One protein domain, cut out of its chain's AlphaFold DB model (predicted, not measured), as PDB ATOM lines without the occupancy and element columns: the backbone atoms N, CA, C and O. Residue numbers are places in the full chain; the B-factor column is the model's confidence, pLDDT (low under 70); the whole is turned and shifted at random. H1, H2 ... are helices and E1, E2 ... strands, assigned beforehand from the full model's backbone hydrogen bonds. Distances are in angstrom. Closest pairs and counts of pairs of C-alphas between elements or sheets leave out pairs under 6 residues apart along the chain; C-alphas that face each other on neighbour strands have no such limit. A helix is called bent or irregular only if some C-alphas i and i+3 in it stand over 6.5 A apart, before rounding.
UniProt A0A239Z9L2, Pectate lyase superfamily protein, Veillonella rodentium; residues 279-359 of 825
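AT A GLANCE: This is residues 279 to 359 of the 825 residues of the protein "Pectate lyase superfamily protein" of Veillonella rodentium (UniProt A0A239Z9L2). The chain winds in stacked turns: E1, H2 and E2 make the first turn, the long bent strand E3 the second and E4 the third, while H3 and then residues 339 to 348 run back between one turn and the next. A tail, residues 279 to 289 with most of it in H1, sticks out from this body. The printed part has 81 residues with three named helices and four named strands in the order H1, E1, H2, E2, H3, E3, E4; the class is mixed, helices and strands. The sheet is branched and its neighbour pairs are parallel: E1 with E3, E2 with E3, E3 with E4. The whole is compact, with a radius of gyration of the C-alphas of 13.3 A and spans of 37 by 28 by 20 A.

HOW THE PARTS SIT: H1, residues 281 to 287, is not on the sheet. E1, residues 297 to 299, is the parallel neighbour of E3, residues 328 to 338, at 12 degrees, with N 298 and O 328 2.8 A apart, within hydrogen-bond range. H2, residues 300 to 303, only grazes the sheet, with its residues 300 to 302. E2, residues 308 to 312, is also parallel to E3, with N 309 and O 335 at 2.7 A. H3, residues 314 to 322, touches H2, the closest C-alphas being those of Phe 303 and Ala 316, 5.0 A apart. H3 is on the sheet but at the sheet's level, with a height over the sheet of 2.4 A. E2, H3 and E3 form a strand-helix-strand unit, two parallel neighbour strands with a helix between, and its crossover is right-handed. E4, residues 349 to 358, is parallel to E3 at 4 degrees, with N 331 and O 351 at 2.9 A and N 355 and O 334 at 2.8 A. E1 and E2 lie on one side of E3, E4 on the other side. Every O i to N i+4 pair is within hydrogen-bond range in H1 and H3; H2 is too short for such a pair.

IN THESE COORDINATES: H1 begins at C-alpha 281, (80.880, -66.100, 79.435), and is 10.2 A long from first to last C-alpha. H3 measures 12.7 A, from C-alpha 314 at (63.314, -72.036, 66.896). E3 measures 19.9 A and bends by 108 degrees at residue 335. E4 measures 23.0 A, bends by 73 degrees at residue 353 and ends at C-alpha 358, (53.474, -74.859, 62.799). The sheet is twisted.

THE WHOLE: The two C-alphas farthest apart, those of Ile 279 and Asn 358, are 37.8 A apart. Without residues 279 to 289, which stand free, the body spans 30 by 20 by 19 A. The printed part has no cut, and no link is long. The mean pLDDT of the printed part is 78.4, and residues 279 to 296 are under 70.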
ATOM      1  N   ILE A 279      83.210 -70.430  85.401       51.53
ATOM      2  CA  ILE A 279      83.913 -69.455  84.536       51.53
ATOM      3  C   ILE A 279      82.954 -68.404  83.961       51.53
ATOM      4  O   ILE A 279      81.739 -68.611  83.936       51.53
ATOM      5  N   THR A 280      83.494 -67.277  83.487       51.38
ATOM      6  CA  THR A 280      82.707 -66.203  82.852       51.38
ATOM      7  C   THR A 280      82.384 -66.513  81.382       51.38
ATOM      8  O   THR A 280      83.109 -67.254  80.715       51.38
ATOM      9  N   LYS A 281      81.306 -65.923  80.842       50.97
ATOM     10  CA  LYS A 281      80.880 -66.100  79.435       50.97
ATOM     11  C   LYS A 281      82.000 -65.787  78.428       50.97
ATOM     12  O   LYS A 281      82.224 -66.550  77.497       50.97
ATOM     13  N   THR A 282      82.770 -64.733  78.684       48.00
ATOM     14  CA  THR A 282      83.902 -64.304  77.848       48.00
ATOM     15  C   THR A 282      85.049 -65.325  77.821       48.00
ATOM     16  O   THR A 282      85.699 -65.491  76.790       48.00
ATOM     17  N   GLU A 283      85.291 -66.042  78.926       50.41
ATOM     18  CA  GLU A 283      86.304 -67.109  79.013       50.41
ATOM     19  C   GLU A 283      85.843 -68.417  78.353       50.41
ATOM     20  O   GLU A 283      86.670 -69.174  77.838       50.41
ATOM     21  N   ALA A 284      84.533 -68.690  78.346       50.03
ATOM     22  CA  ALA A 284      83.954 -69.826  77.633       50.03
ATOM     23  C   ALA A 284      84.093 -69.650  76.111       50.03
ATOM     24  O   ALA A 284      84.575 -70.561  75.437       50.03
ATOM     25  N   ASP A 285      83.792 -68.452  75.603       45.97
ATOM     26  CA  ASP A 285      83.869 -68.108  74.176       45.97
ATOM     27  C   ASP A 285      85.314 -68.108  73.625       45.97
ATOM     28  O   ASP A 285      85.521 -68.272  72.425       45.97
ATOM     29  N   THR A 286      86.333 -67.969  74.487       44.44
ATOM     30  CA  THR A 286      87.758 -68.025  74.091       44.44
ATOM     31  C   THR A 286      88.412 -69.402  74.260       44.44
ATOM     32  O   THR A 286      89.412 -69.669  73.592       44.44
ATOM     33  N   LYS A 287      87.890 -70.288  75.127       41.34
ATOM     34  CA  LYS A 287      88.450 -71.640  75.363       41.34
ATOM     35  C   LYS A 287      87.723 -72.766  74.626       41.34
ATOM     36  O   LYS A 287      88.344 -73.797  74.365       41.34
ATOM     37  N   PHE A 288      86.445 -72.603  74.289       42.28
ATOM     38  CA  PHE A 288      85.719 -73.552  73.448       42.28
ATOM     39  C   PHE A 288      85.877 -73.152  71.980       42.28
ATOM     40  O   PHE A 288      85.072 -72.417  71.421       42.28
ATOM     41  N   ILE A 289      86.908 -73.694  71.329       43.22
ATOM     42  CA  ILE A 289      86.824 -73.900  69.880       43.22
ATOM     43  C   ILE A 289      85.575 -74.771  69.674       43.22
ATOM     44  O   ILE A 289      85.473 -75.794  70.367       43.22
ATOM     45  N   PRO A 290      84.613 -74.381  68.811       39.44
ATOM     46  CA  PRO A 290      83.474 -75.223  68.478       39.44
ATOM     47  C   PRO A 290      84.053 -76.584  68.146       39.44
ATOM     48  O   PRO A 290      84.872 -76.690  67.237       39.44
ATOM     49  N   LYS A 291      83.740 -77.592  68.966       41.44
ATOM     50  CA  LYS A 291      84.181 -78.956  68.708       41.44
ATOM     51  C   LYS A 291      83.694 -79.230  67.302       41.44
ATOM     52  O   LYS A 291      82.479 -79.231  67.109       41.44
ATOM     53  N   ASP A 292      84.622 -79.314  66.351       39.81
ATOM     54  CA  ASP A 292      84.281 -79.515  64.959       39.81
ATOM     55  C   ASP A 292      83.260 -80.641  64.930       39.81
ATOM     56  O   ASP A 292      83.527 -81.761  65.374       39.81
ATOM     57  N   SER A 293      82.047 -80.246  64.531       43.44
ATOM     58  CA  SER A 293      81.088 -81.053  63.805       43.44
ATOM     59  C   SER A 293      81.835 -82.260  63.264       43.44
ATOM     60  O   SER A 293      82.696 -82.126  62.391       43.44
ATOM     61  N   LEU A 294      81.587 -83.412  63.883       43.19
ATOM     62  CA  LEU A 294      82.067 -84.687  63.388       43.19
ATOM     63  C   LEU A 294      81.772 -84.698  61.882       43.19
ATOM     64  O   LEU A 294      80.616 -84.734  61.473       43.19
ATOM     65  N   TYR A 295      82.821 -84.600  61.066       54.03
ATOM     66  CA  TYR A 295      82.766 -84.877  59.634       54.03
ATOM     67  C   TYR A 295      81.797 -84.017  58.794       54.03
ATOM     68  O   TYR A 295      81.179 -84.528  57.866       54.03
ATOM     69  N   GLY A 296      81.669 -82.711  59.066       69.88
ATOM     70  CA  GLY A 296      80.923 -81.805  58.172       69.88
ATOM     71  C   GLY A 296      79.394 -81.904  58.269       69.88
ATOM     72  O   GLY A 296      78.701 -81.425  57.374       69.88
ATOM     73  N   ILE A 297      78.865 -82.486  59.351       78.75
ATOM     74  CA  ILE A 297      77.427 -82.572  59.655       78.75
ATOM     75  C   ILE A 297      77.091 -81.734  60.896       78.75
ATOM     76  O   ILE A 297      77.773 -81.820  61.918       78.75
ATOM     77  N   VAL A 298      76.026 -80.940  60.834       82.19
ATOM     78  CA  VAL A 298      75.527 -80.090  61.925       82.19
ATOM     79  C   VAL A 298      74.126 -80.565  62.299       82.19
ATOM     80  O   VAL A 298      73.186 -80.393  61.524       82.19
ATOM     81  N   SER A 299      73.974 -81.173  63.477       85.12
ATOM     82  CA  SER A 299      72.667 -81.621  63.967       85.12
ATOM     83  C   SER A 299      71.976 -80.531  64.774       85.12
ATOM     84  O   SER A 299      72.574 -79.984  65.697       85.12
ATOM     85  N   VAL A 300      70.691 -80.257  64.523       80.44
ATOM     86  CA  VAL A 300      69.918 -79.291  65.337       80.44
ATOM     87  C   VAL A 300      69.848 -79.682  66.820       80.44
ATOM     88  O   VAL A 300      69.749 -78.810  67.687       80.44
ATOM     89  N   LYS A 301      69.962 -80.980  67.138       81.38
ATOM     90  CA  LYS A 301      69.977 -81.473  68.525       81.38
ATOM     91  C   LYS A 301      71.276 -81.145  69.261       81.38
ATOM     92  O   LYS A 301      71.225 -80.922  70.468       81.38
ATOM     93  N   ASP A 302      72.395 -80.990  68.551       78.12
ATOM     94  CA  ASP A 302      73.655 -80.518  69.149       78.12
ATOM     95  C   ASP A 302      73.526 -79.075  69.664       78.12
ATOM     96  O   ASP A 302      74.248 -78.656  70.568       78.12
ATOM     97  N   PHE A 303      72.554 -78.328  69.130       77.25
ATOM     98  CA  PHE A 303      72.232 -76.962  69.534       77.25
ATOM     99  C   PHE A 303      71.017 -76.885  70.460       77.25
ATOM    100  O   PHE A 303      70.514 -75.785  70.705       77.25
ATOM    101  N   GLY A 304      70.564 -78.016  71.007       73.69
ATOM    102  CA  GLY A 304      69.513 -78.077  72.022       73.69
ATOM    103  C   GLY A 304      68.086 -78.146  71.479       73.69
ATOM    104  O   GLY A 304      67.169 -77.803  72.217       73.69
ATOM    105  N   ALA A 305      67.885 -78.555  70.220       82.12
ATOM    106  CA  ALA A 305      66.544 -78.865  69.727       82.12
ATOM    107  C   ALA A 305      66.020 -80.140  70.411       82.12
ATOM    108  O   ALA A 305      66.675 -81.188  70.382       82.12
ATOM    109  N   VAL A 306      64.839 -80.054  71.015       87.62
ATOM    110  CA  VAL A 306      64.195 -81.132  71.771       87.62
ATOM    111  C   VAL A 306      63.456 -82.068  70.822       87.62
ATOM    112  O   VAL A 306      63.670 -83.282  70.881       87.62
ATOM    113  N   GLY A 307      62.655 -81.527  69.897       88.38
ATOM    114  CA  GLY A 307      61.906 -82.318  68.921       88.38
ATOM    115  C   GLY A 307      60.762 -83.148  69.522       88.38
ATOM    116  O   GLY A 307      60.514 -84.257  69.045       88.38
ATOM    117  N   ASP A 308      60.099 -82.647  70.569       86.56
ATOM    118  CA  ASP A 308      58.964 -83.287  71.263       86.56
ATOM    119  C   ASP A 308      57.577 -82.757  70.833       86.56
ATOM    120  O   ASP A 308      56.542 -83.246  71.286       86.56
ATOM    121  N   GLY A 309      57.541 -81.753  69.958       87.06
ATOM    122  CA  GLY A 309      56.344 -81.095  69.434       87.06
ATOM    123  C   GLY A 309      55.776 -80.000  70.336       87.06
ATOM    124  O   GLY A 309      54.827 -79.317  69.929       87.06
ATOM    125  N   VAL A 310      56.354 -79.809  71.525       89.25
ATOM    126  CA  VAL A 310      55.886 -78.893  72.572       89.25
ATOM    127  C   VAL A 310      56.888 -77.763  72.797       89.25
ATOM    128  O   VAL A 310      56.490 -76.591  72.760       89.25
ATOM    129  N   ALA A 311      58.161 -78.103  73.011       83.12
ATOM    130  CA  ALA A 311      59.249 -77.157  73.216       83.12
ATOM    131  C   ALA A 311      59.496 -76.324  71.951       83.12
ATOM    132  O   ALA A 311      59.481 -76.845  70.840       83.12
ATOM    133  N   ASP A 312      59.712 -75.017  72.117       90.88
ATOM    134  CA  ASP A 312      60.043 -74.136  70.994       90.88
ATOM    135  C   ASP A 312      61.505 -74.334  70.568       90.88
ATOM    136  O   ASP A 312      62.440 -73.884  71.238       90.88
ATOM    137  N   ASP A 313      61.690 -74.986  69.424       93.81
ATOM    138  CA  ASP A 313      62.995 -75.351  68.875       93.81
ATOM    139  C   ASP A 313      63.603 -74.249  67.990       93.81
ATOM    140  O   ASP A 313      64.725 -74.388  67.490       93.81
ATOM    141  N   THR A 314      62.911 -73.115  67.817       93.12
ATOM    142  CA  THR A 314      63.314 -72.036  66.896       93.12
ATOM    143  C   THR A 314      64.730 -71.533  67.191       93.12
ATOM    144  O   THR A 314      65.542 -71.354  66.279       93.12
ATOM    145  N   ALA A 315      65.069 -71.336  68.468       88.44
ATOM    146  CA  ALA A 315      66.388 -70.844  68.865       88.44
ATOM    147  C   ALA A 315      67.510 -71.864  68.595       88.44
ATOM    148  O   ALA A 315      68.625 -71.470  68.252       88.44
ATOM    149  N   ALA A 316      67.225 -73.163  68.726       85.88
ATOM    150  CA  ALA A 316      68.187 -74.218  68.424       85.88
ATOM    151  C   ALA A 316      68.461 -74.309  66.917       85.88
ATOM    152  O   ALA A 316      69.621 -74.377  66.510       85.88
ATOM    153  N   PHE A 317      67.418 -74.207  66.087       94.12
ATOM    154  CA  PHE A 317      67.562 -74.169  64.630       94.12
ATOM    155  C   PHE A 317      68.366 -72.951  64.153       94.12
ATOM    156  O   PHE A 317      69.211 -73.098  63.273       94.12
ATOM    157  N   LYS A 318      68.162 -71.767  64.753       92.38
ATOM    158  CA  LYS A 318      68.972 -70.569  64.453       92.38
ATOM    159  C   LYS A 318      70.457 -70.802  64.752       92.38
ATOM    160  O   LYS A 318      71.286 -70.616  63.868       92.38
ATOM    161  N   ARG A 319      70.780 -71.315  65.945       86.19
ATOM    162  CA  ARG A 319      72.169 -71.638  66.321       86.19
ATOM    163  C   ARG A 319      72.804 -72.686  65.402       86.19
ATOM    164  O   ARG A 319      73.984 -72.574  65.079       86.19
ATOM    165  N   ALA A 320      72.036 -73.688  64.972       86.62
ATOM    166  CA  ALA A 320      72.510 -74.676  64.007       86.62
ATOM    167  C   ALA A 320      72.837 -74.020  62.654       86.62
ATOM    168  O   ALA A 320      73.904 -74.271  62.099       86.62
ATOM    169  N   ASN A 321      71.966 -73.131  62.162       90.44
ATOM    170  CA  ASN A 321      72.175 -72.387  60.917       90.44
ATOM    171  C   ASN A 321      73.467 -71.552  60.937       90.44
ATOM    172  O   ASN A 321      74.229 -71.569  59.970       90.44
ATOM    173  N   ASP A 322      73.767 -70.895  62.064       86.81
ATOM    174  CA  ASP A 322      74.987 -70.088  62.238       86.81
ATOM    175  C   ASP A 322      76.282 -70.912  62.074       86.81
ATOM    176  O   ASP A 322      77.345 -70.368  61.777       86.81
ATOM    177  N   ASN A 323      76.197 -72.239  62.224       80.62
ATOM    178  CA  ASN A 323      77.329 -73.166  62.161       80.62
ATOM    179  C   ASN A 323      77.369 -74.009  60.872       80.62
ATOM    180  O   ASN A 323      78.211 -74.905  60.755       80.62
ATOM    181  N   LEU A 324      76.483 -73.731  59.910       82.06
ATOM    182  CA  LEU A 324      76.129 -74.647  58.822       82.06
ATOM    183  C   LEU A 324      76.849 -74.416  57.488       82.06
ATOM    184  O   LEU A 324      76.686 -75.194  56.552       82.06
ATOM    185  N   LYS A 325      77.639 -73.348  57.375       83.44
ATOM    186  CA  LYS A 325      78.260 -72.959  56.104       83.44
ATOM    187  C   LYS A 325      79.072 -74.110  55.489       83.44
ATOM    188  O   LYS A 325      80.040 -74.558  56.104       83.44
ATOM    189  N   ASN A 326      78.712 -74.520  54.268       78.06
ATOM    190  CA  ASN A 326      79.328 -75.625  53.511       78.06
ATOM    191  C   ASN A 326      79.304 -76.977  54.253       78.06
ATOM    192  O   ASN A 326      80.236 -77.772  54.147       78.06
ATOM    193  N   LYS A 327      78.272 -77.203  55.068       83.44
ATOM    194  CA  LYS A 327      78.073 -78.429  55.846       83.44
ATOM    195  C   LYS A 327      76.683 -78.998  55.589       83.44
ATOM    196  O   LYS A 327      75.800 -78.320  55.060       83.44
ATOM    197  N   ILE A 328      76.497 -80.247  55.997       86.25
ATOM    198  CA  ILE A 328      75.223 -80.953  55.920       86.25
ATOM    199  C   ILE A 328      74.395 -80.618  57.164       86.25
ATOM    200  O   ILE A 328      74.865 -80.801  58.288       86.25
ATOM    201  N   LEU A 329      73.155 -80.163  56.984       90.50
ATOM    202  CA  LEU A 329      72.189 -80.052  58.079       90.50
ATOM    203  C   LEU A 329      71.584 -81.416  58.369       90.50
ATOM    204  O   LEU A 329      71.017 -82.033  57.473       90.50
ATOM    205  N   LEU A 330      71.626 -81.842  59.626       88.31
ATOM    206  CA  LEU A 330      70.887 -83.000  60.104       88.31
ATOM    207  C   LEU A 330      69.745 -82.533  61.013       88.31
ATOM    208  O   LEU A 330      69.973 -81.934  62.067       88.31
ATOM    209  N   VAL A 331      68.510 -82.841  60.623       92.06
ATOM    210  CA  VAL A 331      67.327 -82.732  61.485       92.06
ATOM    211  C   VAL A 331      66.883 -84.156  61.819       92.06
ATOM    212  O   VAL A 331      66.253 -84.807  60.985       92.06
ATOM    213  N   PRO A 332      67.253 -84.701  62.996       86.38
ATOM    214  CA  PRO A 332      66.875 -86.060  63.378       86.38
ATOM    215  C   PRO A 332      65.359 -86.243  63.479       86.38
ATOM    216  O   PRO A 332      64.644 -85.261  63.670       86.38
ATOM    217  N   ASN A 333      64.877 -87.491  63.461       90.50
ATOM    218  CA  ASN A 333      63.471 -87.798  63.750       90.50
ATOM    219  C   ASN A 333      63.003 -87.097  65.039       90.50
ATOM    220  O   ASN A 333      63.654 -87.177  66.086       90.50
ATOM    221  N   GLY A 334      61.878 -86.395  64.943       86.62
ATOM    222  CA  GLY A 334      61.293 -85.598  66.017       86.62
ATOM    223  C   GLY A 334      60.161 -84.720  65.491       86.62
ATOM    224  O   GLY A 334      59.997 -84.569  64.278       86.62
ATOM    225  N   ILE A 335      59.375 -84.150  66.400       93.81
ATOM    226  CA  ILE A 335      58.370 -83.133  66.081       93.81
ATOM    227  C   ILE A 335      58.934 -81.792  66.556       93.81
ATOM    228  O   ILE A 335      59.054 -81.563  67.749       93.81
ATOM    229  N   TYR A 336      59.316 -80.900  65.653       94.62
ATOM    230  CA  TYR A 336      59.946 -79.629  66.006       94.62
ATOM    231  C   TYR A 336      58.921 -78.509  65.935       94.62
ATOM    232  O   TYR A 336      58.325 -78.266  64.883       94.62
ATOM    233  N   LYS A 337      58.701 -77.815  67.052       95.25
ATOM    234  CA  LYS A 337      57.840 -76.631  67.061       95.25
ATOM    235  C   LYS A 337      58.675 -75.417  66.687       95.25
ATOM    236  O   LYS A 337      59.521 -74.979  67.461       95.25
ATOM    237  N   ILE A 338      58.417 -74.879  65.500       95.19
ATOM    238  CA  ILE A 338      59.092 -73.690  64.981       95.19
ATOM    239  C   ILE A 338      58.052 -72.578  64.849       95.19
ATOM    240  O   ILE A 338      57.024 -72.744  64.193       95.19
ATOM    241  N   ASN A 339      58.299 -71.441  65.494       91.25
ATOM    242  CA  ASN A 339      57.346 -70.327  65.562       91.25
ATOM    243  C   ASN A 339      57.699 -69.167  64.620       91.25
ATOM    244  O   ASN A 339      56.958 -68.191  64.538       91.25
ATOM    245  N   GLU A 340      58.808 -69.276  63.888       90.50
ATOM    246  CA  GLU A 340      59.293 -68.249  62.969       90.50
ATOM    247  C   GLU A 340      59.760 -68.864  61.644       90.50
ATOM    248  O   GLU A 340      60.297 -69.969  61.617       90.50
ATOM    249  N   HIS A 341      59.618 -68.136  60.531       89.81
ATOM    250  CA  HIS A 341      60.186 -68.579  59.255       89.81
ATOM    251  C   HIS A 341      61.714 -68.493  59.297       89.81
ATOM    252  O   HIS A 341      62.283 -67.413  59.462       89.81
ATOM    253  N   LEU A 342      62.380 -69.632  59.107       91.06
ATOM    254  CA  LEU A 342      63.838 -69.739  59.076       91.06
ATOM    255  C   LEU A 342      64.321 -70.046  57.658       91.06
ATOM    256  O   LEU A 342      63.656 -70.752  56.903       91.06
ATOM    257  N   THR A 343      65.485 -69.510  57.296       89.56
ATOM    258  CA  THR A 343      66.118 -69.701  55.984       89.56
ATOM    259  C   THR A 343      67.515 -70.276  56.160       89.56
ATOM    260  O   THR A 343      68.343 -69.675  56.839       89.56
ATOM    261  N   PHE A 344      67.776 -71.398  55.496       90.38
ATOM    262  CA  PHE A 344      69.062 -72.091  55.497       90.38
ATOM    263  C   PHE A 344      69.705 -71.994  54.108       90.38
ATOM    264  O   PHE A 344      69.679 -72.942  53.336       90.38
ATOM    265  N   ASN A 345      70.241 -70.829  53.744       84.12
ATOM    266  CA  ASN A 345      70.780 -70.560  52.399       84.12
ATOM    267  C   ASN A 345      72.294 -70.812  52.251       84.12
ATOM    268  O   ASN A 345      72.838 -70.600  51.173       84.12
ATOM    269  N   THR A 346      72.983 -71.205  53.325       83.88
ATOM    270  CA  THR A 346      74.435 -71.478  53.351       83.88
ATOM    271  C   THR A 346      74.766 -72.963  53.525       83.88
ATOM    272  O   THR A 346      75.940 -73.327  53.619       83.88
ATOM    273  N   VAL A 347      73.731 -73.803  53.600       86.38
ATOM    274  CA  VAL A 347      73.833 -75.256  53.737       86.38
ATOM    275  C   VAL A 347      74.272 -75.892  52.419       86.38
ATOM    276  O   VAL A 347      73.837 -75.454  51.359       86.38
ATOM    277  N   ASP A 348      75.108 -76.927  52.495       84.69
ATOM    278  CA  ASP A 348      75.520 -77.712  51.322       84.69
ATOM    279  C   ASP A 348      74.483 -78.795  50.980       84.69
ATOM    280  O   ASP A 348      74.068 -78.953  49.837       84.69
ATOM    281  N   SER A 349      73.997 -79.513  51.999       85.75
ATOM    282  CA  SER A 349      72.946 -80.524  51.851       85.75
ATOM    283  C   SER A 349      72.081 -80.631  53.107       85.75
ATOM    284  O   SER A 349      72.525 -80.313  54.209       85.75
ATOM    285  N   VAL A 350      70.837 -81.089  52.964       88.31
ATOM    286  CA  VAL A 350      69.877 -81.199  54.071       88.31
ATOM    287  C   VAL A 350      69.391 -82.638  54.209       88.31
ATOM    288  O   VAL A 350      68.772 -83.188  53.303       88.31
ATOM    289  N   MET A 351      69.637 -83.228  55.376       87.88
ATOM    290  CA  MET A 351      69.072 -84.495  55.834       87.88
ATOM    291  C   MET A 351      67.987 -84.199  56.869       87.88
ATOM    292  O   MET A 351      68.231 -84.211  58.079       87.88
ATOM    293  N   ASP A 352      66.791 -83.885  56.381       90.38
ATOM    294  CA  ASP A 352      65.636 -83.570  57.218       90.38
ATOM    295  C   ASP A 352      64.723 -84.791  57.385       90.38
ATOM    296  O   ASP A 352      64.031 -85.200  56.455       90.38
ATOM    297  N   MET A 353      64.757 -85.381  58.581       88.31
ATOM    298  CA  MET A 353      63.868 -86.462  59.024       88.31
ATOM    299  C   MET A 353      62.849 -85.957  60.062       88.31
ATOM    300  O   MET A 353      62.165 -86.747  60.711       88.31
ATOM    301  N   GLY A 354      62.779 -84.642  60.277       88.69
ATOM    302  CA  GLY A 354      61.873 -84.026  61.231       88.69
ATOM    303  C   GLY A 354      60.452 -83.897  60.692       88.69
ATOM    304  O   GLY A 354      60.187 -83.851  59.491       88.69
ATOM    305  N   THR A 355      59.513 -83.778  61.618       93.25
ATOM    306  CA  THR A 355      58.171 -83.251  61.353       93.25
ATOM    307  C   THR A 355      58.042 -81.910  62.056       93.25
ATOM    308  O   THR A 355      58.695 -81.681  63.071       93.25
ATOM    309  N   TYR A 356      57.230 -81.002  61.524       93.50
ATOM    310  CA  TYR A 356      57.171 -79.627  62.017       93.50
ATOM    311  C   TYR A 356      55.784 -79.312  62.548       93.50
ATOM    312  O   TYR A 356      54.786 -79.458  61.843       93.50
ATOM    313  N   ASN A 357      55.734 -78.848  63.792       88.75
ATOM    314  CA  ASN A 357      54.546 -78.234  64.352       88.75
ATOM    315  C   ASN A 357      54.613 -76.735  64.030       88.75
ATOM    316  O   ASN A 357      55.574 -76.068  64.416       88.75
ATOM    317  N   ASN A 358      53.598 -76.222  63.330       87.00
ATOM    318  CA  ASN A 358      53.474 -74.859  62.799       87.00
ATOM    319  C   ASN A 358      54.159 -74.571  61.444       87.00
ATOM    320  O   ASN A 358      53.448 -74.590  60.440       87.00
ATOM    321  N   VAL A 359      55.466 -74.277  61.373       89.25
ATOM    322  CA  VAL A 359      56.140 -73.941  60.093       89.25
ATOM    323  C   VAL A 359      57.407 -74.754  59.841       89.25
ATOM    324  O   VAL A 359      58.223 -74.957  60.736       89.25
TER     325      VAL A 359